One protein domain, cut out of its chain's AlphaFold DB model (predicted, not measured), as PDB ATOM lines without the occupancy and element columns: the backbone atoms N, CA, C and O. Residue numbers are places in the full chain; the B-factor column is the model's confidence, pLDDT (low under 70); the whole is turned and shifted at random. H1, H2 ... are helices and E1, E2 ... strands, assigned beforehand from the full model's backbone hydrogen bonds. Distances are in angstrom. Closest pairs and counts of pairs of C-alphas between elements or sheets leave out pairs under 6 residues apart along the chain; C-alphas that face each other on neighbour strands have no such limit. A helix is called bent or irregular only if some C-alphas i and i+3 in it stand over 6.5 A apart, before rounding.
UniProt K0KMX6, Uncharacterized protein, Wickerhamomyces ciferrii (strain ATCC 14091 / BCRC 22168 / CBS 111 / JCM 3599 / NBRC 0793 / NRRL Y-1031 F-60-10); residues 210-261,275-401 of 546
ATOM      1  N   SER A 210     410.901 327.785 355.359       44.19
ATOM      2  CA  SER A 210     410.622 326.442 355.864       44.19
ATOM      3  C   SER A 210     411.280 325.369 354.990       44.19
ATOM      4  O   SER A 210     412.039 324.566 355.506       44.19
ATOM      5  N   PHE A 211     411.140 325.413 353.661       42.22
ATOM      6  CA  PHE A 211     411.663 324.364 352.768       42.22
ATOM      7  C   PHE A 211     413.189 324.150 352.854       42.22
ATOM      8  O   PHE A 211     413.655 323.023 353.007       42.22
ATOM      9  N   LYS A 212     413.979 325.237 352.865       47.84
ATOM     10  CA  LYS A 212     415.452 325.187 353.000       47.84
ATOM     11  C   LYS A 212     415.920 324.590 354.341       47.84
ATOM     12  O   LYS A 212     417.071 324.175 354.448       47.84
ATOM     13  N   LYS A 213     415.040 324.531 355.354       50.34
ATOM     14  CA  LYS A 213     415.306 323.882 356.649       50.34
ATOM     15  C   LYS A 213     415.071 322.369 356.629       50.34
ATOM     16  O   LYS A 213     415.486 321.710 357.571       50.34
ATOM     17  N   TYR A 214     414.425 321.794 355.619       49.91
ATOM     18  CA  TYR A 214     414.130 320.352 355.629       49.91
ATOM     19  C   TYR A 214     415.016 319.526 354.705       49.91
ATOM     20  O   TYR A 214     415.049 318.305 354.833       49.91
ATOM     21  N   ILE A 215     415.756 320.171 353.801       54.50
ATOM     22  CA  ILE A 215     416.685 319.468 352.917       54.50
ATOM     23  C   ILE A 215     417.885 319.009 353.744       54.50
ATOM     24  O   ILE A 215     418.738 319.821 354.094       54.50
ATOM     25  N   LYS A 216     417.946 317.703 354.025       61.59
ATOM     26  CA  LYS A 216     419.088 317.048 354.685       61.59
ATOM     27  C   LYS A 216     420.069 316.423 353.704       61.59
ATOM     28  O   LYS A 216     421.245 316.287 354.020       61.59
ATOM     29  N   ARG A 217     419.615 316.047 352.510       66.06
ATOM     30  CA  ARG A 217     420.463 315.475 351.458       66.06
ATOM     31  C   ARG A 217     420.124 316.093 350.110       66.06
ATOM     32  O   ARG A 217     418.947 316.313 349.830       66.06
ATOM     33  N   LEU A 218     421.149 316.359 349.307       70.06
ATOM     34  CA  LEU A 218     421.034 316.919 347.963       70.06
ATOM     35  C   LEU A 218     421.982 316.191 347.019       70.06
ATOM     36  O   LEU A 218     423.161 316.034 347.329       70.06
ATOM     37  N   ARG A 219     421.480 315.800 345.852       72.12
ATOM     38  CA  ARG A 219     422.295 315.320 344.738       72.12
ATOM     39  C   ARG A 219     422.160 316.249 343.537       72.12
ATOM     40  O   ARG A 219     421.046 316.565 343.137       72.12
ATOM     41  N   ILE A 220     423.293 316.656 342.973       72.06
ATOM     42  CA  ILE A 220     423.380 317.507 341.785       72.06
ATOM     43  C   ILE A 220     424.099 316.720 340.697       72.06
ATOM     44  O   ILE A 220     425.300 316.450 340.819       72.06
ATOM     45  N   THR A 221     423.380 316.376 339.629       66.88
ATOM     46  CA  THR A 221     423.954 315.642 338.499       66.88
ATOM     47  C   THR A 221     424.203 316.567 337.303       66.88
ATOM     48  O   THR A 221     423.271 317.179 336.790       66.88
ATOM     49  N   ASN A 222     425.455 316.667 336.852       69.50
ATOM     50  CA  ASN A 222     425.840 317.333 335.611       69.50
ATOM     51  C   ASN A 222     425.739 316.320 334.463       69.50
ATOM     52  O   ASN A 222     426.647 315.505 334.260       69.50
ATOM     53  N   TYR A 223     424.618 316.359 333.743       61.31
ATOM     54  CA  TYR A 223     424.391 315.498 332.584       61.31
ATOM     55  C   TYR A 223     425.130 315.994 331.341       61.31
ATOM     56  O   TYR A 223     425.556 315.165 330.550       61.31
ATOM     57  N   ASP A 224     425.405 317.295 331.227       57.66
ATOM     58  CA  ASP A 224     426.103 317.899 330.079       57.66
ATOM     59  C   ASP A 224     427.625 317.728 330.128       57.66
ATOM     60  O   ASP A 224     428.345 318.189 329.240       57.66
ATOM     61  N   ALA A 225     428.129 317.024 331.146       55.25
ATOM     62  CA  ALA A 225     429.551 316.756 331.339       55.25
ATOM     63  C   ALA A 225     430.228 316.089 330.128       55.25
ATOM     64  O   ALA A 225     431.444 316.166 330.023       55.25
ATOM     65  N   HIS A 226     429.467 315.443 329.240       55.78
ATOM     66  CA  HIS A 226     429.966 314.785 328.030       55.78
ATOM     67  C   HIS A 226     429.965 315.690 326.786       55.78
ATOM     68  O   HIS A 226     430.632 315.378 325.803       55.78
ATOM     69  N   LEU A 227     429.217 316.798 326.802       52.94
ATOM     70  CA  LEU A 227     429.049 317.676 325.639       52.94
ATOM     71  C   LEU A 227     429.985 318.879 325.678       52.94
ATOM     72  O   LEU A 227     430.322 319.434 324.632       52.94
ATOM     73  N   THR A 228     430.408 319.301 326.872       59.38
ATOM     74  CA  THR A 228     431.184 320.529 327.037       59.38
ATOM     75  C   THR A 228     432.285 320.367 328.083       59.38
ATOM     76  O   THR A 228     432.083 319.748 329.127       59.38
ATOM     77  N   SER A 229     433.442 320.991 327.838       62.09
ATOM     78  CA  SER A 229     434.476 321.210 328.861       62.09
ATOM     79  C   SER A 229     434.122 322.362 329.816       62.09
ATOM     80  O   SER A 229     434.962 322.881 330.552       62.09
ATOM     81  N   ALA A 230     432.867 322.820 329.794       69.00
ATOM     82  CA  ALA A 230     432.421 323.944 330.592       69.00
ATOM     83  C   ALA A 230     432.241 323.536 332.059       69.00
ATOM     84  O   ALA A 230     431.675 322.493 332.391       69.00
ATOM     85  N   THR A 231     432.683 324.409 332.963       78.06
ATOM     86  CA  THR A 231     432.495 324.215 334.402       78.06
ATOM     87  C   THR A 231     431.031 324.411 334.797       78.06
ATOM     88  O   THR A 231     430.492 325.515 334.677       78.06
ATOM     89  N   PHE A 232     430.421 323.378 335.377       77.56
ATOM     90  CA  PHE A 232     429.073 323.425 335.936       77.56
ATOM     91  C   PHE A 232     429.039 324.271 337.216       77.56
ATOM     92  O   PHE A 232     429.727 323.975 338.197       77.56
ATOM     93  N   GLN A 233     428.239 325.338 337.216       78.75
ATOM     94  CA  GLN A 233     428.176 326.295 338.322       78.75
ATOM     95  C   GLN A 233     427.074 325.916 339.313       78.75
ATOM     96  O   GLN A 233     425.895 325.974 338.987       78.75
ATOM     97  N   VAL A 234     427.448 325.608 340.552       78.50
ATOM     98  CA  VAL A 234     426.542 325.490 341.700       78.50
ATOM     99  C   VAL A 234     426.641 326.788 342.493       78.50
ATOM    100  O   VAL A 234     427.651 327.023 343.152       78.50
ATOM    101  N   ASN A 235     425.624 327.651 342.421       78.62
ATOM    102  CA  ASN A 235     425.717 329.008 342.962       78.62
ATOM    103  C   ASN A 235     424.530 329.405 343.861       78.62
ATOM    104  O   ASN A 235     423.385 329.039 343.591       78.62
ATOM    105  N   ASN A 236     424.801 330.194 344.906       75.94
ATOM    106  CA  ASN A 236     423.815 330.825 345.800       75.94
ATOM    107  C   ASN A 236     422.862 329.849 346.527       75.94
ATOM    108  O   ASN A 236     421.691 330.146 346.797       75.94
ATOM    109  N   LEU A 237     423.350 328.651 346.865       73.50
ATOM    110  CA  LEU A 237     422.580 327.677 347.645       73.50
ATOM    111  C   LEU A 237     422.786 327.886 349.148       73.50
ATOM    112  O   LEU A 237     423.868 327.645 349.668       73.50
ATOM    113  N   HIS A 238     421.721 328.256 349.857       79.19
ATOM    114  CA  HIS A 238     421.717 328.398 351.318       79.19
ATOM    115  C   HIS A 238     420.834 327.317 351.946       79.19
ATOM    116  O   HIS A 238     419.619 327.494 352.059       79.19
ATOM    117  N   LEU A 239     421.430 326.183 352.312       76.50
ATOM    118  CA  LEU A 239     420.729 325.014 352.844       76.50
ATOM    119  C   LEU A 239     421.276 324.688 354.235       76.50
ATOM    120  O   LEU A 239     422.166 323.857 354.405       76.50
ATOM    121  N   LEU A 240     420.726 325.376 355.239       79.56
ATOM    122  CA  LEU A 240     421.243 325.370 356.613       79.56
ATOM    123  C   LEU A 240     421.264 323.983 357.264       79.56
ATOM    124  O   LEU A 240     422.119 323.719 358.103       79.56
ATOM    125  N   ASN A 241     420.346 323.104 356.865       74.56
ATOM    126  CA  ASN A 241     420.197 321.767 357.435       74.56
ATOM    127  C   ASN A 241     420.678 320.657 356.490       74.56
ATOM    128  O   ASN A 241     420.445 319.488 356.778       74.56
ATOM    129  N   LEU A 242     421.352 321.012 355.389       79.69
ATOM    130  CA  LEU A 242     421.942 320.034 354.482       79.69
ATOM    131  C   LEU A 242     423.069 319.301 355.204       79.69
ATOM    132  O   LEU A 242     424.040 319.930 355.600       79.69
ATOM    133  N   GLU A 243     422.937 317.989 355.361       82.56
ATOM    134  CA  GLU A 243     423.907 317.099 356.003       82.56
ATOM    135  C   GLU A 243     424.784 316.386 354.958       82.56
ATOM    136  O   GLU A 243     425.961 316.130 355.216       82.56
ATOM    137  N   GLU A 244     424.256 316.096 353.761       80.00
ATOM    138  CA  GLU A 244     424.993 315.390 352.700       80.00
ATOM    139  C   GLU A 244     424.770 316.006 351.306       80.00
ATOM    140  O   GLU A 244     423.631 316.204 350.883       80.00
ATOM    141  N   LEU A 245     425.854 316.257 350.570       84.25
ATOM    142  CA  LEU A 245     425.848 316.752 349.192       84.25
ATOM    143  C   LEU A 245     426.561 315.749 348.282       84.25
ATOM    144  O   LEU A 245     427.702 315.367 348.539       84.25
ATOM    145  N   TYR A 246     425.893 315.348 347.209       83.25
ATOM    146  CA  TYR A 246     426.406 314.435 346.197       83.25
ATOM    147  C   TYR A 246     426.530 315.184 344.872       83.25
ATOM    148  O   TYR A 246     425.549 315.729 344.375       83.25
ATOM    149  N   LEU A 247     427.725 315.209 344.293       82.50
ATOM    150  CA  LEU A 247     427.979 315.750 342.962       82.50
ATOM    151  C   LEU A 247     428.265 314.583 342.023       82.50
ATOM    152  O   LEU A 247     429.153 313.765 342.284       82.50
ATOM    153  N   ASN A 248     427.482 314.487 340.958       77.56
ATOM    154  CA  ASN A 248     427.523 313.363 340.042       77.56
ATOM    155  C   ASN A 248     427.664 313.845 338.604       77.56
ATOM    156  O   ASN A 248     426.912 314.694 338.162       77.56
ATOM    157  N   SER A 249     428.570 313.272 337.838       72.25
ATOM    158  CA  SER A 249     428.663 313.549 336.407       72.25
ATOM    159  C   SER A 249     428.126 312.332 335.678       72.25
ATOM    160  O   SER A 249     428.393 311.208 336.109       72.25
ATOM    161  N   ALA A 250     427.363 312.535 334.601       61.47
ATOM    162  CA  ALA A 250     426.956 311.416 333.757       61.47
ATOM    163  C   ALA A 250     428.191 310.573 333.357       61.47
ATOM    164  O   ALA A 250     429.283 311.130 333.187       61.47
ATOM    165  N   PRO A 251     428.060 309.237 333.273       52.22
ATOM    166  CA  PRO A 251     429.193 308.361 333.022       52.22
ATOM    167  C   PRO A 251     429.815 308.614 331.636       52.22
ATOM    168  O   PRO A 251     429.284 308.188 330.619       52.22
ATOM    169  N   VAL A 252     431.006 309.220 331.684       57.97
ATOM    170  CA  VAL A 252     432.145 309.137 330.748       57.97
ATOM    171  C   VAL A 252     432.124 309.995 329.473       57.97
ATOM    172  O   VAL A 252     431.537 309.632 328.461       57.97
ATOM    173  N   VAL A 253     432.967 311.034 329.508       56.09
ATOM    174  CA  VAL A 253     434.046 311.293 328.533       56.09
ATOM    175  C   VAL A 253     435.324 311.405 329.382       56.09
ATOM    176  O   VAL A 253     435.313 312.100 330.402       56.09
ATOM    177  N   GLU A 254     436.375 310.633 329.081       64.19
ATOM    178  CA  GLU A 254     437.675 310.813 329.757       64.19
ATOM    179  C   GLU A 254     438.249 312.193 329.400       64.19
ATOM    180  O   GLU A 254     437.807 312.808 328.440       64.19
ATOM    181  N   ASP A 255     439.231 312.717 330.135       67.94
ATOM    182  CA  ASP A 255     439.921 313.912 329.632       67.94
ATOM    183  C   ASP A 255     440.578 313.607 328.288       67.94
ATOM    184  O   ASP A 255     441.330 312.631 328.160       67.94
ATOM    185  N   GLU A 256     440.329 314.459 327.300       68.50
ATOM    186  CA  GLU A 256     440.756 314.214 325.930       68.50
ATOM    187  C   GLU A 256     441.863 315.177 325.499       68.50
ATOM    188  O   GLU A 256     441.934 316.338 325.913       68.50
ATOM    189  N   LEU A 257     442.730 314.669 324.623       63.28
ATOM    190  CA  LEU A 257     443.619 315.475 323.796       63.28
ATOM    191  C   LEU A 257     442.935 315.650 322.439       63.28
ATOM    192  O   LEU A 257     442.843 314.709 321.650       63.28
ATOM    193  N   CYS A 258     442.419 316.844 322.175       59.59
ATOM    194  CA  CYS A 258     441.785 317.182 320.911       59.59
ATOM    195  C   CYS A 258     442.839 317.689 319.925       59.59
ATOM    196  O   CYS A 258     443.610 318.589 320.243       59.59
ATOM    197  N   VAL A 259     442.847 317.174 318.697       59.44
ATOM    198  CA  VAL A 259     443.705 317.728 317.641       59.44
ATOM    199  C   VAL A 259     443.160 319.094 317.232       59.44
ATOM    200  O   VAL A 259     442.034 319.183 316.737       59.44
ATOM    201  N   ILE A 260     443.965 320.142 317.395       57.84
ATOM    202  CA  ILE A 260     443.669 321.464 316.845       57.84
ATOM    203  C   ILE A 260     443.856 321.342 315.332       57.84
ATOM    204  O   ILE A 260     444.978 321.223 314.835       57.84
ATOM    205  N   ARG A 261     442.752 321.294 314.585       51.16
ATOM    206  CA  ARG A 261     442.805 321.517 313.140       51.16
ATOM    207  C   ARG A 261     442.807 323.023 312.949       51.16
ATOM    208  O   ARG A 261     441.805 323.670 313.234       51.16
ATOM    209  N   GLU A 275     447.959 319.358 319.872       63.47
ATOM    210  CA  GLU A 275     446.911 318.752 320.693       63.47
ATOM    211  C   GLU A 275     446.536 319.729 321.815       63.47
ATOM    212  O   GLU A 275     447.402 320.176 322.571       63.47
ATOM    213  N   ALA A 276     445.252 320.073 321.916       67.38
ATOM    214  CA  ALA A 276     444.669 320.834 323.013       67.38
ATOM    215  C   ALA A 276     444.114 319.877 324.066       67.38
ATOM    216  O   ALA A 276     443.441 318.900 323.739       67.38
ATOM    217  N   PHE A 277     444.368 320.166 325.334       74.94
ATOM    218  CA  PHE A 277     443.821 319.387 326.437       74.94
ATOM    219  C   PHE A 277     442.461 319.939 326.884       74.94
ATOM    220  O   PHE A 277     442.343 321.144 327.103       74.94
ATOM    221  N   LYS A 278     441.458 319.066 327.059       75.38
ATOM    222  CA  LYS A 278     440.120 319.437 327.553       75.38
ATOM    223  C   LYS A 278     439.731 318.652 328.797       75.38
ATOM    224  O   LYS A 278     439.907 317.434 328.852       75.38
ATOM    225  N   GLN A 279     439.161 319.355 329.776       77.00
ATOM    226  CA  GLN A 279     438.656 318.752 331.011       77.00
ATOM    227  C   GLN A 279     437.139 318.652 331.023       77.00
ATOM    228  O   GLN A 279     436.444 319.634 330.782       77.00
ATOM    229  N   TYR A 280     436.633 317.489 331.422       80.31
ATOM    230  CA  TYR A 280     435.199 317.236 331.542       80.31
ATOM    231  C   TYR A 280     434.769 317.030 332.999       80.31
ATOM    232  O   TYR A 280     435.587 316.783 333.891       80.31
ATOM    233  N   GLY A 281     433.463 317.162 333.257       77.31
ATOM    234  CA  GLY A 281     432.877 316.903 334.579       77.31
ATOM    235  C   GLY A 281     433.281 317.896 335.677       77.31
ATOM    236  O   GLY A 281     433.241 317.544 336.858       77.31
ATOM    237  N   LEU A 282     433.676 319.120 335.308       83.88
ATOM    238  CA  LEU A 282     434.105 320.167 336.239       83.88
ATOM    239  C   LEU A 282     432.918 320.821 336.963       83.88
ATOM    240  O   LEU A 282     431.932 321.210 336.341       83.88
ATOM    241  N   TYR A 283     433.058 321.020 338.273       87.50
ATOM    242  CA  TYR A 283     432.137 321.766 339.129       87.50
ATOM    243  C   TYR A 283     432.802 322.990 339.753       87.50
ATOM    244  O   TYR A 283     433.943 322.937 340.206       87.50
ATOM    245  N   SER A 284     432.041 324.070 339.871       88.00
ATOM    246  CA  SER A 284     432.388 325.269 340.634       88.00
ATOM    247  C   SER A 284     431.282 325.531 341.644       88.00
ATOM    248  O   SER A 284     430.125 325.690 341.262       88.00
ATOM    249  N   ILE A 285     431.620 325.551 342.931       90.56
ATOM    250  CA  ILE A 285     430.663 325.772 344.020       90.56
ATOM    251  C   ILE A 285     430.902 327.168 344.579       90.56
ATOM    252  O   ILE A 285     431.955 327.442 345.152       90.56
ATOM    253  N   SER A 286     429.934 328.061 344.404       86.94
ATOM    254  CA  SER A 286     430.090 329.484 344.689       86.94
ATOM    255  C   SER A 286     428.950 330.048 345.543       86.94
ATOM    256  O   SER A 286     427.792 329.690 345.371       86.94
ATOM    257  N   TYR A 287     429.268 330.953 346.470       85.56
ATOM    258  CA  TYR A 287     428.307 331.676 347.317       85.56
ATOM    259  C   TYR A 287     427.298 330.757 348.041       85.56
ATOM    260  O   TYR A 287     426.129 331.100 348.213       85.56
ATOM    261  N   CYS A 288     427.741 329.569 348.456       83.94
ATOM    262  CA  CYS A 288     426.901 328.570 349.114       83.94
ATOM    263  C   CYS A 288     427.071 328.574 350.642       83.94
ATOM    264  O   CYS A 288     428.173 328.737 351.157       83.94
ATOM    265  N   ASP A 289     425.988 328.316 351.375       88.69
ATOM    266  CA  ASP A 289     425.973 328.214 352.838       88.69
ATOM    267  C   ASP A 289     425.353 326.883 353.282       88.69
ATOM    268  O   ASP A 289     424.133 326.690 353.219       88.69
ATOM    269  N   PHE A 290     426.216 325.962 353.714       92.12
ATOM    270  CA  PHE A 290     425.898 324.603 354.154       92.12
ATOM    271  C   PHE A 290     426.510 324.313 355.540       92.12
ATOM    272  O   PHE A 290     427.366 323.435 355.697       92.12
ATOM    273  N   PRO A 291     426.105 325.042 356.591       92.25
ATOM    274  CA  PRO A 291     426.740 324.967 357.899       92.25
ATOM    275  C   PRO A 291     426.619 323.581 358.542       92.25
ATOM    276  O   PRO A 291     427.534 323.184 359.261       92.25
ATOM    277  N   SER A 292     425.550 322.830 358.257       90.06
ATOM    278  CA  SER A 292     425.333 321.463 358.753       90.06
ATOM    279  C   SER A 292     425.934 320.365 357.866       90.06
ATOM    280  O   SER A 292     425.793 319.193 358.208       90.06
ATOM    281  N   LEU A 293     426.610 320.702 356.759       94.75
ATOM    282  CA  LEU A 293     427.104 319.706 355.805       94.75
ATOM    283  C   LEU A 293     428.189 318.855 356.444       94.75
ATOM    284  O   LEU A 293     429.236 319.369 356.818       94.75
ATOM    285  N   GLN A 294     427.946 317.554 356.541       94.00
ATOM    286  CA  GLN A 294     428.865 316.580 357.121       94.00
ATOM    287  C   GLN A 294     429.602 315.785 356.048       94.00
ATOM    288  O   GLN A 294     430.709 315.312 356.301       94.00
ATOM    289  N   LYS A 295     428.988 315.609 354.870       90.88
ATOM    290  CA  LYS A 295     429.537 314.801 353.776       90.88
ATOM    291  C   LYS A 295     429.383 315.516 352.442       90.88
ATOM    292  O   LYS A 295     428.268 315.839 352.043       90.88
ATOM    293  N   LEU A 296     430.490 315.680 351.727       94.56
ATOM    294  CA  LEU A 296     430.503 316.016 350.307       94.56
ATOM    295  C   LEU A 296     431.072 314.819 349.548       94.56
ATOM    296  O   LEU A 296     432.183 314.384 349.841       94.56
ATOM    297  N   ARG A 297     430.314 314.268 348.602       88.94
ATOM    298  CA  ARG A 297     430.724 313.104 347.811       88.94
ATOM    299  C   ARG A 297     430.707 313.432 346.332       88.94
ATOM    300  O   ARG A 297     429.743 313.998 345.831       88.94
ATOM    301  N   THR A 298     431.765 313.032 345.646       86.38
ATOM    302  CA  THR A 298     431.894 313.101 344.192       86.38
ATOM    303  C   THR A 298     431.915 311.683 343.623       86.38
ATOM    304  O   THR A 298     432.391 310.750 344.272       86.38
ATOM    305  N   THR A 299     431.370 311.494 342.423       78.56
ATOM    306  CA  THR A 299     431.498 310.217 341.695       78.56
ATOM    307  C   THR A 299     432.838 310.116 340.950       78.56
ATOM    308  O   THR A 299     433.672 311.018 341.032       78.56
ATOM    309  N   ASN A 300     433.101 309.001 340.255       67.12
ATOM    310  CA  ASN A 300     434.414 308.703 339.655       67.12
ATOM    311  C   ASN A 300     434.911 309.723 338.626       67.12
ATOM    312  O   ASN A 300     436.114 309.953 338.561       67.12
ATOM    313  N   TYR A 301     434.005 310.390 337.916       73.69
ATOM    314  CA  TYR A 301     434.350 311.356 336.867       73.69
ATOM    315  C   TYR A 301     434.071 312.805 337.269       73.69
ATOM    316  O   TYR A 301     434.322 313.730 336.504       73.69
ATOM    317  N   THR A 302     433.545 313.015 338.474       81.62
ATOM    318  CA  THR A 302     433.210 314.346 338.961       81.62
ATOM    319  C   THR A 302     434.445 315.038 339.507       81.62
ATOM    320  O   THR A 302     435.082 314.550 340.447       81.62
ATOM    321  N   LYS A 303     434.727 316.221 338.967       88.06
ATOM    322  CA  LYS A 303     435.849 317.057 339.367       88.06
ATOM    323  C   LYS A 303     435.381 318.372 339.942       88.06
ATOM    324  O   LYS A 303     434.362 318.911 339.530       88.06
ATOM    325  N   ILE A 304     436.149 318.920 340.873       92.12
ATOM    326  CA  ILE A 304     435.859 320.239 341.441       92.12
ATOM    327  C   ILE A 304     436.956 321.204 341.006       92.12
ATOM    328  O   ILE A 304     438.115 321.052 341.379       92.12
ATOM    329  N   GLU A 305     436.589 322.195 340.203       92.31
ATOM    330  CA  GLU A 305     437.446 323.305 339.796       92.31
ATOM    331  C   GLU A 305     437.522 324.383 340.874       92.31
ATOM    332  O   GLU A 305     438.588 324.964 341.090       92.31
ATOM    333  N   SER A 306     436.411 324.666 341.566       95.25
ATOM    334  CA  SER A 306     436.446 325.700 342.592       95.25
ATOM    335  C   SER A 306     435.462 325.581 343.748       95.25
ATOM    336  O   SER A 306     434.365 325.035 343.631       95.25
ATOM    337  N   PHE A 307     435.884 326.184 344.859       96.81
ATOM    338  CA  PHE A 307     435.048 326.652 345.955       96.81
ATOM    339  C   PHE A 307     435.258 328.162 346.117       96.81
ATOM    340  O   PHE A 307     436.392 328.616 346.287       96.81
ATOM    341  N   LYS A 308     434.187 328.959 346.091       96.06
ATOM    342  CA  LYS A 308     434.259 330.418 346.257       96.06
ATOM    343  C   LYS A 308     433.165 330.923 347.189       96.06
ATOM    344  O   LYS A 308     431.992 330.754 346.898       96.06
ATOM    345  N   ASN A 309     433.506 331.603 348.281       95.69
ATOM    346  CA  ASN A 309     432.530 332.096 349.265       95.69
ATOM    347  C   ASN A 309     431.606 330.977 349.797       95.69
ATOM    348  O   ASN A 309     430.389 331.153 349.860       95.69
ATOM    349  N   VAL A 310     432.173 329.808 350.119       95.69
ATOM    350  CA  VAL A 310     431.416 328.633 350.579       95.69
ATOM    351  C   VAL A 310     431.585 328.428 352.081       95.69
ATOM    352  O   VAL A 310     432.707 328.442 352.585       95.69
ATOM    353  N   LYS A 311     430.485 328.185 352.798       96.31
ATOM    354  CA  LYS A 311     430.500 327.850 354.230       96.31
ATOM    355  C   LYS A 311     430.097 326.399 354.450       96.31
ATOM    356  O   LYS A 311     428.950 326.035 354.217       96.31
ATOM    357  N   CYS A 312     431.021 325.586 354.950       96.31
ATOM    358  CA  CYS A 312     430.814 324.165 355.241       96.31
ATOM    359  C   CYS A 312     431.314 323.855 356.658       96.31
ATOM    360  O   CYS A 312     432.259 323.091 356.862       96.31
ATOM    361  N   ASN A 313     430.707 324.494 357.659       94.75
ATOM    362  CA  ASN A 313     431.253 324.529 359.020       94.75
ATOM    363  C   ASN A 313     431.281 323.175 359.740       94.75
ATOM    364  O   ASN A 313     432.108 323.008 360.638       94.75
ATOM    365  N   SER A 314     430.426 322.225 359.357       96.50
ATOM    366  CA  SER A 314     430.367 320.875 359.944       96.50
ATOM    367  C   SER A 314     431.146 319.818 359.155       96.50
ATOM    368  O   SER A 314     431.234 318.675 359.607       96.50
ATOM    369  N   LEU A 315     431.724 320.178 358.003       97.75
ATOM    370  CA  LEU A 315     432.389 319.221 357.121       97.75
ATOM    371  C   LEU A 315     433.732 318.815 357.735       97.75
ATOM    372  O   LEU A 315     434.572 319.676 357.987       97.75
ATOM    373  N   LYS A 316     433.924 317.514 357.986       97.19
ATOM    374  CA  LYS A 316     435.156 316.971 358.594       97.19
ATOM    375  C   LYS A 316     436.178 316.509 357.563       97.19
ATOM    376  O   LYS A 316     437.373 316.702 357.755       97.19
ATOM    377  N   GLU A 317     435.699 315.941 356.465       97.50
ATOM    378  CA  GLU A 317     436.527 315.373 355.407       97.50
ATOM    379  C   GLU A 317     436.116 315.976 354.065       97.50
ATOM    380  O   GLU A 317     434.927 316.043 353.741       97.50
ATOM    381  N   LEU A 318     437.101 316.421 353.290       96.44
ATOM    382  CA  LEU A 318     436.904 316.979 351.958       96.44
ATOM    383  C   LEU A 318     437.859 316.295 350.982       96.44
ATOM    384  O   LEU A 318     439.066 316.523 351.029       96.44
ATOM    385  N   GLU A 319     437.306 315.475 350.087       94.56
ATOM    386  CA  GLU A 319     438.032 314.932 348.940       94.56
ATOM    387  C   GLU A 319     437.729 315.774 347.694       94.56
ATOM    388  O   GLU A 319     436.585 315.883 347.253       94.56
ATOM    389  N   ILE A 320     438.771 316.366 347.119       92.94
ATOM    390  CA  ILE A 320     438.741 317.139 345.882       92.94
ATOM    391  C   ILE A 320     439.426 316.315 344.802       92.94
ATOM    392  O   ILE A 320     440.621 316.040 344.862       92.94
ATOM    393  N   ARG A 321     438.660 315.942 343.784       86.25
ATOM    394  CA  ARG A 321     439.161 315.236 342.606       86.25
ATOM    395  C   ARG A 321     439.451 316.240 341.503       86.25
ATOM    396  O   ARG A 321     438.628 316.439 340.628       86.25
ATOM    397  N   ASN A 322     440.579 316.932 341.579       76.62
ATOM    398  CA  ASN A 322     441.061 317.783 340.494       76.62
ATOM    399  C   ASN A 322     442.513 318.159 340.766       76.62
ATOM    400  O   ASN A 322     442.825 318.716 341.818       76.62
ATOM    401  N   ASN A 323     443.384 317.875 339.808       65.31
ATOM    402  CA  ASN A 323     444.802 318.163 339.914       65.31
ATOM    403  C   ASN A 323     445.308 319.061 338.780       65.31
ATOM    404  O   ASN A 323     446.499 319.079 338.525       65.31
ATOM    405  N   ILE A 324     444.454 319.799 338.070       77.94
ATOM    406  CA  ILE A 324     444.925 320.646 336.959       77.94
ATOM    407  C   ILE A 324     444.920 322.107 337.383       77.94
ATOM    408  O   ILE A 324     445.997 322.679 337.562       77.94
ATOM    409  N   LEU A 325     443.738 322.670 337.631       85.88
ATOM    410  CA  LEU A 325     443.548 324.029 338.136       85.88
ATOM    411  C   LEU A 325     442.478 324.000 339.237       85.88
ATOM    412  O   LEU A 325     441.361 323.540 338.996       85.88
ATOM    413  N   LEU A 326     442.816 324.470 340.440       92.75
ATOM    414  CA  LEU A 326     441.923 324.470 341.602       92.75
ATOM    415  C   LEU A 326     441.908 325.841 342.290       92.75
ATOM    416  O   LEU A 326     442.951 326.362 342.684       92.75
ATOM    417  N   ASN A 327     440.718 326.413 342.479       95.56
ATOM    418  CA  ASN A 327     440.516 327.671 343.205       95.56
ATOM    419  C   ASN A 327     439.718 327.455 344.501       95.56
ATOM    420  O   ASN A 327     438.595 326.967 344.466       95.56
ATOM    421  N   ILE A 328     440.261 327.868 345.644       96.00
ATOM    422  CA  ILE A 328     439.592 327.868 346.949       96.00
ATOM    423  C   ILE A 328     439.679 329.284 347.525       96.00
ATOM    424  O   ILE A 328     440.730 329.735 347.983       96.00
ATOM    425  N   GLU A 329     438.571 330.014 347.492       95.94
ATOM    426  CA  GLU A 329     438.535 331.441 347.803       95.94
ATOM    427  C   GLU A 329     437.453 331.765 348.837       95.94
ATOM    428  O   GLU A 329     436.291 331.410 348.657       95.94
ATOM    429  N   ASN A 330     437.823 332.473 349.908       96.31
ATOM    430  CA  ASN A 330     436.923 332.948 350.968       96.31
ATOM    431  C   ASN A 330     436.005 331.841 351.538       96.31
ATOM    432  O   ASN A 330     434.802 332.050 351.699       96.31
ATOM    433  N   CYS A 331     436.537 330.644 351.787       96.56
ATOM    434  CA  CYS A 331     435.748 329.516 352.278       96.56
ATOM    435  C   CYS A 331     435.894 329.318 353.796       96.56
ATOM    436  O   CYS A 331     436.963 329.542 354.369       96.56
ATOM    437  N   GLU A 332     434.826 328.852 354.448       95.44
ATOM    438  CA  GLU A 332     434.784 328.541 355.882       95.44
ATOM    439  C   GLU A 332     434.683 327.020 356.099       95.44
ATOM    440  O   GLU A 332     433.623 326.415 355.925       95.44
ATOM    441  N   PHE A 333     435.797 326.406 356.515       95.44
ATOM    442  CA  PHE A 333     435.932 324.967 356.786       95.44
ATOM    443  C   PHE A 333     436.254 324.698 358.266       95.44
ATOM    444  O   PHE A 333     437.205 324.004 358.618       95.44
ATOM    445  N   SER A 334     435.456 325.282 359.163       93.88
ATOM    446  CA  SER A 334     435.745 325.370 360.606       93.88
ATOM    447  C   SER A 334     435.918 324.028 361.339       93.88
ATOM    448  O   SER A 334     436.467 324.008 362.446       93.88
ATOM    449  N   SER A 335     435.433 322.920 360.774       96.56
ATOM    450  CA  SER A 335     435.538 321.569 361.353       96.56
ATOM    451  C   SER A 335     436.355 320.589 360.518       96.56
ATOM    452  O   SER A 335     436.424 319.420 360.889       96.56
ATOM    453  N   LEU A 336     436.985 321.051 359.435       97.81
ATOM    454  CA  LEU A 336     437.705 320.182 358.514       97.81
ATOM    455  C   LEU A 336     438.989 319.659 359.160       97.81
ATOM    456  O   LEU A 336     439.879 320.442 359.491       97.81
ATOM    457  N   THR A 337     439.066 318.341 359.326       96.88
ATOM    458  CA  THR A 337     440.219 317.615 359.875       96.88
ATOM    459  C   THR A 337     441.023 316.922 358.782       96.88
ATOM    460  O   THR A 337     442.226 316.743 358.951       96.88
ATOM    461  N   MET A 338     440.404 316.589 357.646       96.44
ATOM    462  CA  MET A 338     441.082 315.978 356.501       96.44
ATOM    463  C   MET A 338     440.762 316.705 355.194       96.44
ATOM    464  O   MET A 338     439.597 316.901 354.845       96.44
ATOM    465  N   LEU A 339     441.808 317.039 354.441       96.12
ATOM    466  CA  LEU A 339     441.727 317.562 353.082       96.12
ATOM    467  C   LEU A 339     442.531 316.640 352.178       96.12
ATOM    468  O   LEU A 339     443.735 316.488 352.366       96.12
ATOM    469  N   LYS A 340     441.872 316.059 351.183       93.44
ATOM    470  CA  LYS A 340     442.502 315.194 350.194       93.44
ATOM    471  C   LYS A 340     442.301 315.765 348.807       93.44
ATOM    472  O   LYS A 340     441.175 315.872 348.343       93.44
ATOM    473  N   ILE A 341     443.389 316.121 348.142       91.25
ATOM    474  CA  ILE A 341     443.399 316.554 346.749       91.25
ATOM    475  C   ILE A 341     443.957 315.385 345.937       91.25
ATOM    476  O   ILE A 341     445.155 315.111 345.968       91.25
ATOM    477  N   SER A 342     443.065 314.658 345.270       82.31
ATOM    478  CA  SER A 342     443.398 313.437 344.539       82.31
ATOM    479  C   SER A 342     443.895 313.746 343.127       82.31
ATOM    480  O   SER A 342     443.330 314.591 342.426       82.31
ATOM    481  N   LEU A 343     444.898 312.989 342.676       71.25
ATOM    482  CA  LEU A 343     445.250 312.889 341.258       71.25
ATOM    483  C   LEU A 343     444.106 312.208 340.499       71.25
ATOM    484  O   LEU A 343     443.780 311.058 340.786       71.25
ATOM    485  N   VAL A 344     443.513 312.899 339.524       64.75
ATOM    486  CA  VAL A 344     442.544 312.283 338.597       64.75
ATOM    487  C   VAL A 344     443.231 311.916 337.288       64.75
ATOM    488  O   VAL A 344     442.943 310.875 336.709       64.75
ATOM    489  N   PHE A 345     444.200 312.727 336.856       63.34
ATOM    490  CA  PHE A 345     444.947 312.494 335.626       63.34
ATOM    491  C   PHE A 345     446.410 312.147 335.933       63.34
ATOM    492  O   PHE A 345     447.102 312.917 336.606       63.34
ATOM    493  N   GLN A 346     446.915 311.030 335.386       55.16
ATOM    494  CA  GLN A 346     448.352 310.699 335.345       55.16
ATOM    495  C   GLN A 346     449.076 311.569 334.299       55.16
ATOM    496  O   GLN A 346     449.767 311.080 333.401       55.16
ATOM    497  N   SER A 347     448.881 312.884 334.414       49.12
ATOM    498  CA  SER A 347     449.355 313.938 333.516       49.12
ATOM    499  C   SER A 347     450.832 313.780 333.173       49.12
ATOM    500  O   SER A 347     451.226 313.920 332.021       49.12
ATOM    501  N   TYR A 348     451.639 313.392 334.154       50.53
ATOM    502  CA  TYR A 348     453.083 313.288 334.021       50.53
ATOM    503  C   TYR A 348     453.562 312.350 332.912       50.53
ATOM    504  O   TYR A 348     454.548 312.684 332.265       50.53
ATOM    505  N   LYS A 349     452.897 311.216 332.655       51.66
ATOM    506  CA  LYS A 349     453.374 310.266 331.637       51.66
ATOM    507  C   LYS A 349     453.117 310.796 330.220       51.66
ATOM    508  O   LYS A 349     454.053 310.929 329.441       51.66
ATOM    509  N   LYS A 350     451.881 311.231 329.946       52.75
ATOM    510  CA  LYS A 350     451.487 311.795 328.642       52.75
ATOM    511  C   LYS A 350     452.145 313.156 328.353       52.75
ATOM    512  O   LYS A 350     452.479 313.434 327.208       52.75
ATOM    513  N   LEU A 351     452.397 313.982 329.374       52.50
ATOM    514  CA  LEU A 351     453.083 315.277 329.222       52.50
ATOM    515  C   LEU A 351     454.586 315.152 328.973       52.50
ATOM    516  O   LEU A 351     455.147 315.958 328.233       52.50
ATOM    517  N   PHE A 352     455.248 314.158 329.578       47.94
ATOM    518  CA  PHE A 352     456.645 313.856 329.252       47.94
ATOM    519  C   PHE A 352     456.781 313.290 327.839       47.94
ATOM    520  O   PHE A 352     457.747 313.606 327.145       47.94
ATOM    521  N   GLU A 353     455.816 312.467 327.427       49.91
ATOM    522  CA  GLU A 353     455.785 311.846 326.104       49.91
ATOM    523  C   GLU A 353     455.447 312.861 324.997       49.91
ATOM    524  O   GLU A 353     455.939 312.709 323.880       49.91
ATOM    525  N   ASN A 354     454.701 313.937 325.294       51.69
ATOM    526  CA  ASN A 354     454.236 314.887 324.282       51.69
ATOM    527  C   ASN A 354     454.441 316.363 324.698       51.69
ATOM    528  O   ASN A 354     453.543 317.034 325.205       51.69
ATOM    529  N   LYS A 355     455.635 316.919 324.425       55.50
ATOM    530  CA  LYS A 355     456.015 318.326 324.723       55.50
ATOM    531  C   LYS A 355     455.175 319.400 323.998       55.50
ATOM    532  O   LYS A 355     455.449 320.585 324.170       55.50
ATOM    533  N   LYS A 356     454.215 319.007 323.154       57.31
ATOM    534  CA  LYS A 356     453.409 319.891 322.293       57.31
ATOM    535  C   LYS A 356     451.959 320.084 322.766       57.31
ATOM    536  O   LYS A 356     451.196 320.732 322.058       57.31
ATOM    537  N   VAL A 357     451.576 319.538 323.923       57.84
ATOM    538  CA  VAL A 357     450.218 319.712 324.470       57.84
ATOM    539  C   VAL A 357     450.019 321.154 324.944       57.84
ATOM    540  O   VAL A 357     450.772 321.631 325.795       57.84
ATOM    541  N   GLN A 358     448.997 321.834 324.419       66.56
ATOM    542  CA  GLN A 358     448.618 323.188 324.828       66.56
ATOM    543  C   GLN A 358     447.531 323.160 325.908       66.56
ATOM    544  O   GLN A 358     446.533 322.448 325.796       66.56
ATOM    545  N   PHE A 359     447.726 323.979 326.943       72.00
ATOM    546  CA  PHE A 359     446.767 324.197 328.034       72.00
ATOM    547  C   PHE A 359     446.166 325.606 328.007       72.00
ATOM    548  O   PHE A 359     445.438 325.971 328.927       72.00
ATOM    549  N   ASP A 360     446.482 326.408 326.989       71.88
ATOM    550  CA  ASP A 360     446.185 327.840 326.974       71.88
ATOM    551  C   ASP A 360     444.685 328.118 327.065       71.88
ATOM    552  O   ASP A 360     444.288 329.006 327.810       71.88
ATOM    553  N   GLU A 361     443.831 327.341 326.393       74.12
ATOM    554  CA  GLU A 361     442.372 327.502 326.486       74.12
ATOM    555  C   GLU A 361     441.846 327.250 327.909       74.12
ATOM    556  O   GLU A 361     441.108 328.073 328.452       74.12
ATOM    557  N   GLU A 362     442.271 326.156 328.545       75.38
ATOM    558  CA  GLU A 362     441.889 325.800 329.919       75.38
ATOM    559  C   GLU A 362     442.419 326.827 330.933       75.38
ATOM    560  O   GLU A 362     441.680 327.296 331.804       75.38
ATOM    561  N   ILE A 363     443.685 327.234 330.787       82.06
ATOM    562  CA  ILE A 363     444.330 328.254 331.621       82.06
ATOM    563  C   ILE A 363     443.623 329.596 331.452       82.06
ATOM    564  O   ILE A 363     443.250 330.207 332.449       82.06
ATOM    565  N   ASN A 364     443.389 330.050 330.220       79.75
ATOM    566  CA  ASN A 364     442.718 331.318 329.945       79.75
ATOM    567  C   ASN A 364     441.277 331.300 330.458       79.75
ATOM    568  O   ASN A 364     440.844 332.261 331.093       79.75
ATOM    569  N   GLY A 365     440.549 330.196 330.258       82.00
ATOM    570  CA  GLY A 365     439.208 330.003 330.804       82.00
ATOM    571  C   GLY A 365     439.189 330.133 332.326       82.00
ATOM    572  O   GLY A 365     438.393 330.897 332.877       82.00
ATOM    573  N   PHE A 366     440.110 329.462 333.012       86.00
ATOM    574  CA  PHE A 366     440.262 329.557 334.463       86.00
ATOM    575  C   PHE A 366     440.669 330.967 334.924       86.00
ATOM    576  O   PHE A 366     440.077 331.519 335.856       86.00
ATOM    577  N   CYS A 367     441.651 331.582 334.261       85.69
ATOM    578  CA  CYS A 367     442.112 332.944 334.520       85.69
ATOM    579  C   CYS A 367     440.971 333.956 334.420       85.69
ATOM    580  O   CYS A 367     440.804 334.777 335.323       85.69
ATOM    581  N   ASN A 368     440.157 333.847 333.370       83.81
ATOM    582  CA  ASN A 368     438.994 334.696 333.148       83.81
ATOM    583  C   ASN A 368     437.931 334.473 334.234       83.81
ATOM    584  O   ASN A 368     437.450 335.442 334.821       83.81
ATOM    585  N   ARG A 369     437.612 333.210 334.566       85.06
ATOM    586  CA  ARG A 369     436.601 332.861 335.584       85.06
ATOM    587  C   ARG A 369     436.952 333.363 336.985       85.06
ATOM    588  O   ARG A 369     436.077 333.842 337.706       85.06
ATOM    589  N   TYR A 370     438.217 333.248 337.387       89.38
ATOM    590  CA  TYR A 370     438.646 333.512 338.769       89.38
ATOM    591  C   TYR A 370     439.524 334.760 338.917       89.38
ATOM    592  O   TYR A 370     440.089 334.992 339.989       89.38
ATOM    593  N   SER A 371     439.631 335.566 337.856       90.12
ATOM    594  CA  SER A 371     440.466 336.773 337.797       90.12
ATOM    595  C   SER A 371     441.908 336.503 338.240       90.12
ATOM    596  O   SER A 371     442.497 337.250 339.025       90.12
ATOM    597  N   VAL A 372     442.468 335.389 337.767       87.25
ATOM    598  CA  VAL A 372     443.851 334.990 338.046       87.25
ATOM    599  C   VAL A 372     444.714 335.447 336.878       87.25
ATOM    600  O   VAL A 372     444.476 335.004 335.761       87.25
ATOM    601  N   PRO A 373     445.730 336.298 337.089       85.12
ATOM    602  CA  PRO A 373     446.677 336.618 336.030       85.12
ATOM    603  C   PRO A 373     447.384 335.351 335.533       85.12
ATOM    604  O   PRO A 373     447.924 334.600 336.345       85.12
ATOM    605  N   SER A 374     447.412 335.121 334.219       79.06
ATOM    606  CA  SER A 374     447.987 333.903 333.618       79.06
ATOM    607  C   SER A 374     449.444 333.663 334.015       79.06
ATOM    608  O   SER A 374     449.826 332.537 334.307       79.06
ATOM    609  N   HIS A 375     450.241 334.726 334.170       79.06
ATOM    610  CA  HIS A 375     451.635 334.639 334.626       79.06
ATOM    611  C   HIS A 375     451.809 334.086 336.059       79.06
ATOM    612  O   HIS A 375     452.923 333.729 336.447       79.06
ATOM    613  N   ASN A 376     450.736 334.004 336.856       77.56
ATOM    614  CA  ASN A 376     450.764 333.355 338.170       77.56
ATOM    615  C   ASN A 376     450.674 331.825 338.073       77.56
ATOM    616  O   ASN A 376     451.072 331.130 339.010       77.56
ATOM    617  N   ILE A 377     450.183 331.295 336.951       77.44
ATOM    618  CA  ILE A 377     450.068 329.859 336.694       77.44
ATOM    619  C   ILE A 377     451.364 329.397 336.028       77.44
ATOM    620  O   ILE A 377     451.509 329.389 334.812       77.44
ATOM    621  N   LYS A 378     452.353 329.049 336.855       66.69
ATOM    622  CA  LYS A 378     453.678 328.607 336.385       66.69
ATOM    623  C   LYS A 378     453.744 327.114 336.064       66.69
ATOM    624  O   LYS A 378     454.653 326.681 335.364       66.69
ATOM    625  N   TYR A 379     452.823 326.329 336.621       68.19
ATOM    626  CA  TYR A 379     452.832 324.871 336.557       68.19
ATOM    627  C   TYR A 379     451.406 324.325 336.511       68.19
ATOM    628  O   TYR A 379     450.483 324.934 337.051       68.19
ATOM    629  N   LEU A 380     451.259 323.136 335.929       68.69
ATOM    630  CA  LEU A 380     450.065 322.305 336.077       68.69
ATOM    631  C   LEU A 380     449.948 321.807 337.525       68.69
ATOM    632  O   LEU A 380     450.957 321.690 338.227       68.69
ATOM    633  N   ASN A 381     448.733 321.471 337.959       73.38
ATOM    634  CA  ASN A 381     448.367 321.324 339.375       73.38
ATOM    635  C   ASN A 381     448.437 322.662 340.134       73.38
ATOM    636  O   ASN A 381     448.879 322.726 341.283       73.38
ATOM    637  N   PHE A 382     448.013 323.743 339.480       83.25
ATOM    638  CA  PHE A 382     447.921 325.050 340.115       83.25
ATOM    639  C   PHE A 382     446.808 325.047 341.163       83.25
ATOM    640  O   PHE A 382     445.667 324.679 340.880       83.25
ATOM    641  N   LEU A 383     447.139 325.513 342.365       89.94
ATOM    642  CA  LEU A 383     446.207 325.677 343.469       89.94
ATOM    643  C   LEU A 383     446.210 327.140 343.910       89.94
ATOM    644  O   LEU A 383     447.251 327.727 344.172       89.94
ATOM    645  N   ARG A 384     445.038 327.753 344.028       92.25
ATOM    646  CA  ARG A 384     444.877 329.099 344.585       92.25
ATOM    647  C   ARG A 384     444.071 329.009 345.864       92.25
ATOM    648  O   ARG A 384     442.906 328.640 345.815       92.25
ATOM    649  N   ILE A 385     444.678 329.371 346.994       92.94
ATOM    650  CA  ILE A 385     443.996 329.455 348.293       92.94
ATOM    651  C   ILE A 385     444.007 330.909 348.761       92.94
ATOM    652  O   ILE A 385     445.055 331.457 349.098       92.94
ATOM    653  N   ILE A 386     442.834 331.538 348.820       93.06
ATOM    654  CA  ILE A 386     442.667 332.926 349.277       93.06
ATOM    655  C   ILE A 386     441.677 332.965 350.429       93.06
ATOM    656  O   ILE A 386     440.619 332.345 350.357       93.06
ATOM    657  N   ASN A 387     442.035 333.689 351.500       92.56
ATOM    658  CA  ASN A 387     441.195 333.933 352.687       92.56
ATOM    659  C   ASN A 387     440.429 332.703 353.200       92.56
ATOM    660  O   ASN A 387     439.317 332.810 353.701       92.56
ATOM    661  N   THR A 388     441.037 331.534 353.054       92.56
ATOM    662  CA  THR A 388     440.516 330.265 353.545       92.56
ATOM    663  C   THR A 388     441.484 329.781 354.610       92.56
ATOM    664  O   THR A 388     442.709 329.884 354.447       92.56
ATOM    665  N   ASP A 389     440.926 329.342 355.729       84.06
ATOM    666  CA  ASP A 389     441.665 328.930 356.911       84.06
ATOM    667  C   ASP A 389     441.359 327.467 357.230       84.06
ATOM    668  O   ASP A 389     440.212 327.026 357.166       84.06
ATOM    669  N   PHE A 390     442.405 326.730 357.584       91.25
ATOM    670  CA  PHE A 390     442.396 325.288 357.802       91.25
ATOM    671  C   PHE A 390     442.867 324.973 359.232       91.25
ATOM    672  O   PHE A 390     443.564 323.994 359.485       91.25
ATOM    673  N   LYS A 391     442.463 325.810 360.199       88.81
ATOM    674  CA  LYS A 391     442.842 325.740 361.625       88.81
ATOM    675  C   LYS A 391     442.765 324.353 362.266       88.81
ATOM    676  O   LYS A 391     443.547 324.072 363.171       88.81
ATOM    677  N   LYS A 392     441.790 323.532 361.867       94.25
ATOM    678  CA  LYS A 392     441.564 322.189 362.424       94.25
ATOM    679  C   LYS A 392     442.111 321.053 361.565       94.25
ATOM    680  O   LYS A 392     441.918 319.905 361.938       94.25
ATOM    681  N   LEU A 393     442.785 321.363 360.461       94.56
ATOM    682  CA  LEU A 393     443.298 320.348 359.557       94.56
ATOM    683  C   LEU A 393     444.402 319.542 360.245       94.56
ATOM    684  O   LEU A 393     445.407 320.108 360.665       94.56
ATOM    685  N   GLU A 394     444.192 318.232 360.339       89.31
ATOM    686  CA  GLU A 394     445.093 317.248 360.947       89.31
ATOM    687  C   GLU A 394     445.762 316.377 359.877       89.31
ATOM    688  O   GLU A 394     446.918 315.987 360.023       89.31
ATOM    689  N   CYS A 395     445.069 316.108 358.771       88.44
ATOM    690  CA  CYS A 395     445.572 315.310 357.662       88.44
ATOM    691  C   CYS A 395     445.435 316.067 356.341       88.44
ATOM    692  O   CYS A 395     444.352 316.538 355.984       88.44
ATOM    693  N   LEU A 396     446.538 316.171 355.609       89.69
ATOM    694  CA  LEU A 396     446.579 316.750 354.274       89.69
ATOM    695  C   LEU A 396     447.106 315.708 353.292       89.69
ATOM    696  O   LEU A 396     448.219 315.223 353.438       89.69
ATOM    697  N   VAL A 397     446.335 315.395 352.261       87.50
ATOM    698  CA  VAL A 397     446.764 314.517 351.172       87.50
ATOM    699  C   VAL A 397     446.833 315.347 349.897       87.50
ATOM    700  O   VAL A 397     445.846 315.981 349.522       87.50
ATOM    701  N   VAL A 398     447.993 315.383 349.243       85.06
ATOM    702  CA  VAL A 398     448.244 316.209 348.052       85.06
ATOM    703  C   VAL A 398     448.735 315.378 346.866       85.06
ATOM    704  O   VAL A 398     449.397 314.359 347.061       85.06
ATOM    705  N   PRO A 399     448.469 315.824 345.624       77.31
ATOM    706  CA  PRO A 399     448.817 315.076 344.420       77.31
ATOM    707  C   PRO A 399     450.310 315.118 344.083       77.31
ATOM    708  O   PRO A 399     450.790 314.340 343.277       77.31
ATOM    709  N   ASN A 400     451.045 316.089 344.616       73.88
ATOM    710  CA  ASN A 400     452.489 316.194 344.469       73.88
ATOM    711  C   ASN A 400     453.018 317.144 345.539       73.88
ATOM    712  O   ASN A 400     452.284 317.957 346.110       73.88
ATOM    713  N   LEU A 401     454.320 317.072 345.771       72.56
ATOM    714  CA  LEU A 401     454.966 317.863 346.797       72.56
ATOM    715  C   LEU A 401     454.898 319.389 346.518       72.56
ATOM    716  O   LEU A 401     454.788 320.173 347.458       72.56
TER     717      LEU A 401
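What this domain is: This is residues 210 to 261 and 275 to 401 of the 546 residues of an uncharacterized protein of Wickerhamomyces ciferrii (strain ATCC 14091 / BCRC 22168 / CBS 111 / JCM 3599 / NBRC 0793 / NRRL Y-1031 F-60-10) (UniProt K0KMX6). The chain winds in stacked turns as a solenoid with two facing walls of parallel strands: one is the sheet E2 E6 E8 E10 E12, the other is made by the sheets E1 E3 E7 and E9 E11 E13 side by side. Beyond one end of these strands lie the antiparallel pair E4 and E5 and the helix H2, while H3 packs outside the five-strand wall. The 179 printed residues hold three named helices and thirteen named strands, in the order E1 H1 E2 to E11 H2 H3 E12 E13; the class is mixed, with under half of the residues in named elements. The whole is compact, with a radius of gyration of the C-alphas of 16.5 A, and elongated, spanning 54 by 33 by 26 A.

Where its parts are: Find C-alpha 215 at (416.685, 319.468, 352.917); from there E1 runs 19.7 A to residue 222. H1, residues 223 to 226, is irregular, with C-alphas 223 and 226 7.2 A apart. Next come E2, 232 to 235, E3, 244 to 249 and 16.8 A long, E4, 256 to 260, E5, 275 to 278, E6, 282 to 286, E7, 295 to 298, and E8, 303 to 308 and 15.1 A long. Read on through E9, 317 to 321, E10, 325 to 329, E11, 338 to 342, H2, 347 to 353, and H3, 360 to 370 and 15.1 A long. E12, 382 to 386, precedes E13, 395 to 398, which ends at (448.244, 316.209, 348.052).

How they stand to each other: Begin at E2, an edge strand: N 232 and O 282 of E6 are 2.8 A apart. Next, N 283 of E6 and O 303 of E8 are 2.8 A apart, N 307 and O 327 of E10 2.8 A, and N 326 and O 382 of E12 2.9 A. In the other sheets look at N 220 and O 246 of E1 and E3, 2.8 A, and N 320 and O 340 of E9 and E11, 2.7 A. The closest C-alphas of E7 and E9, Leu 296 and Leu 318, are 6.7 A apart. H3 is on the five-strand sheet at a height of 9.9 A, over E10 and along it at 6 degrees on the local plane. H1 only grazes that sheet, and H2 is not on it. E4 and E5 are antiparallel, with N 258 and O 276 2.8 A apart. In H2 and H3 every O i to N i+4 pair is within hydrogen-bond range; H1 is too short for one.

The domain as a whole: The C-alphas farthest apart, Ser 210 and Glu 353, are 56.0 A apart. Residues 262 to 274 are not printed, leaving 9.0 A between C-alphas 261 and 275. The link from H3 to E12 is long. Mean pLDDT of the printed part is 78.1, with 52 residues under 70, among them 250 to 261 and 344 to 358.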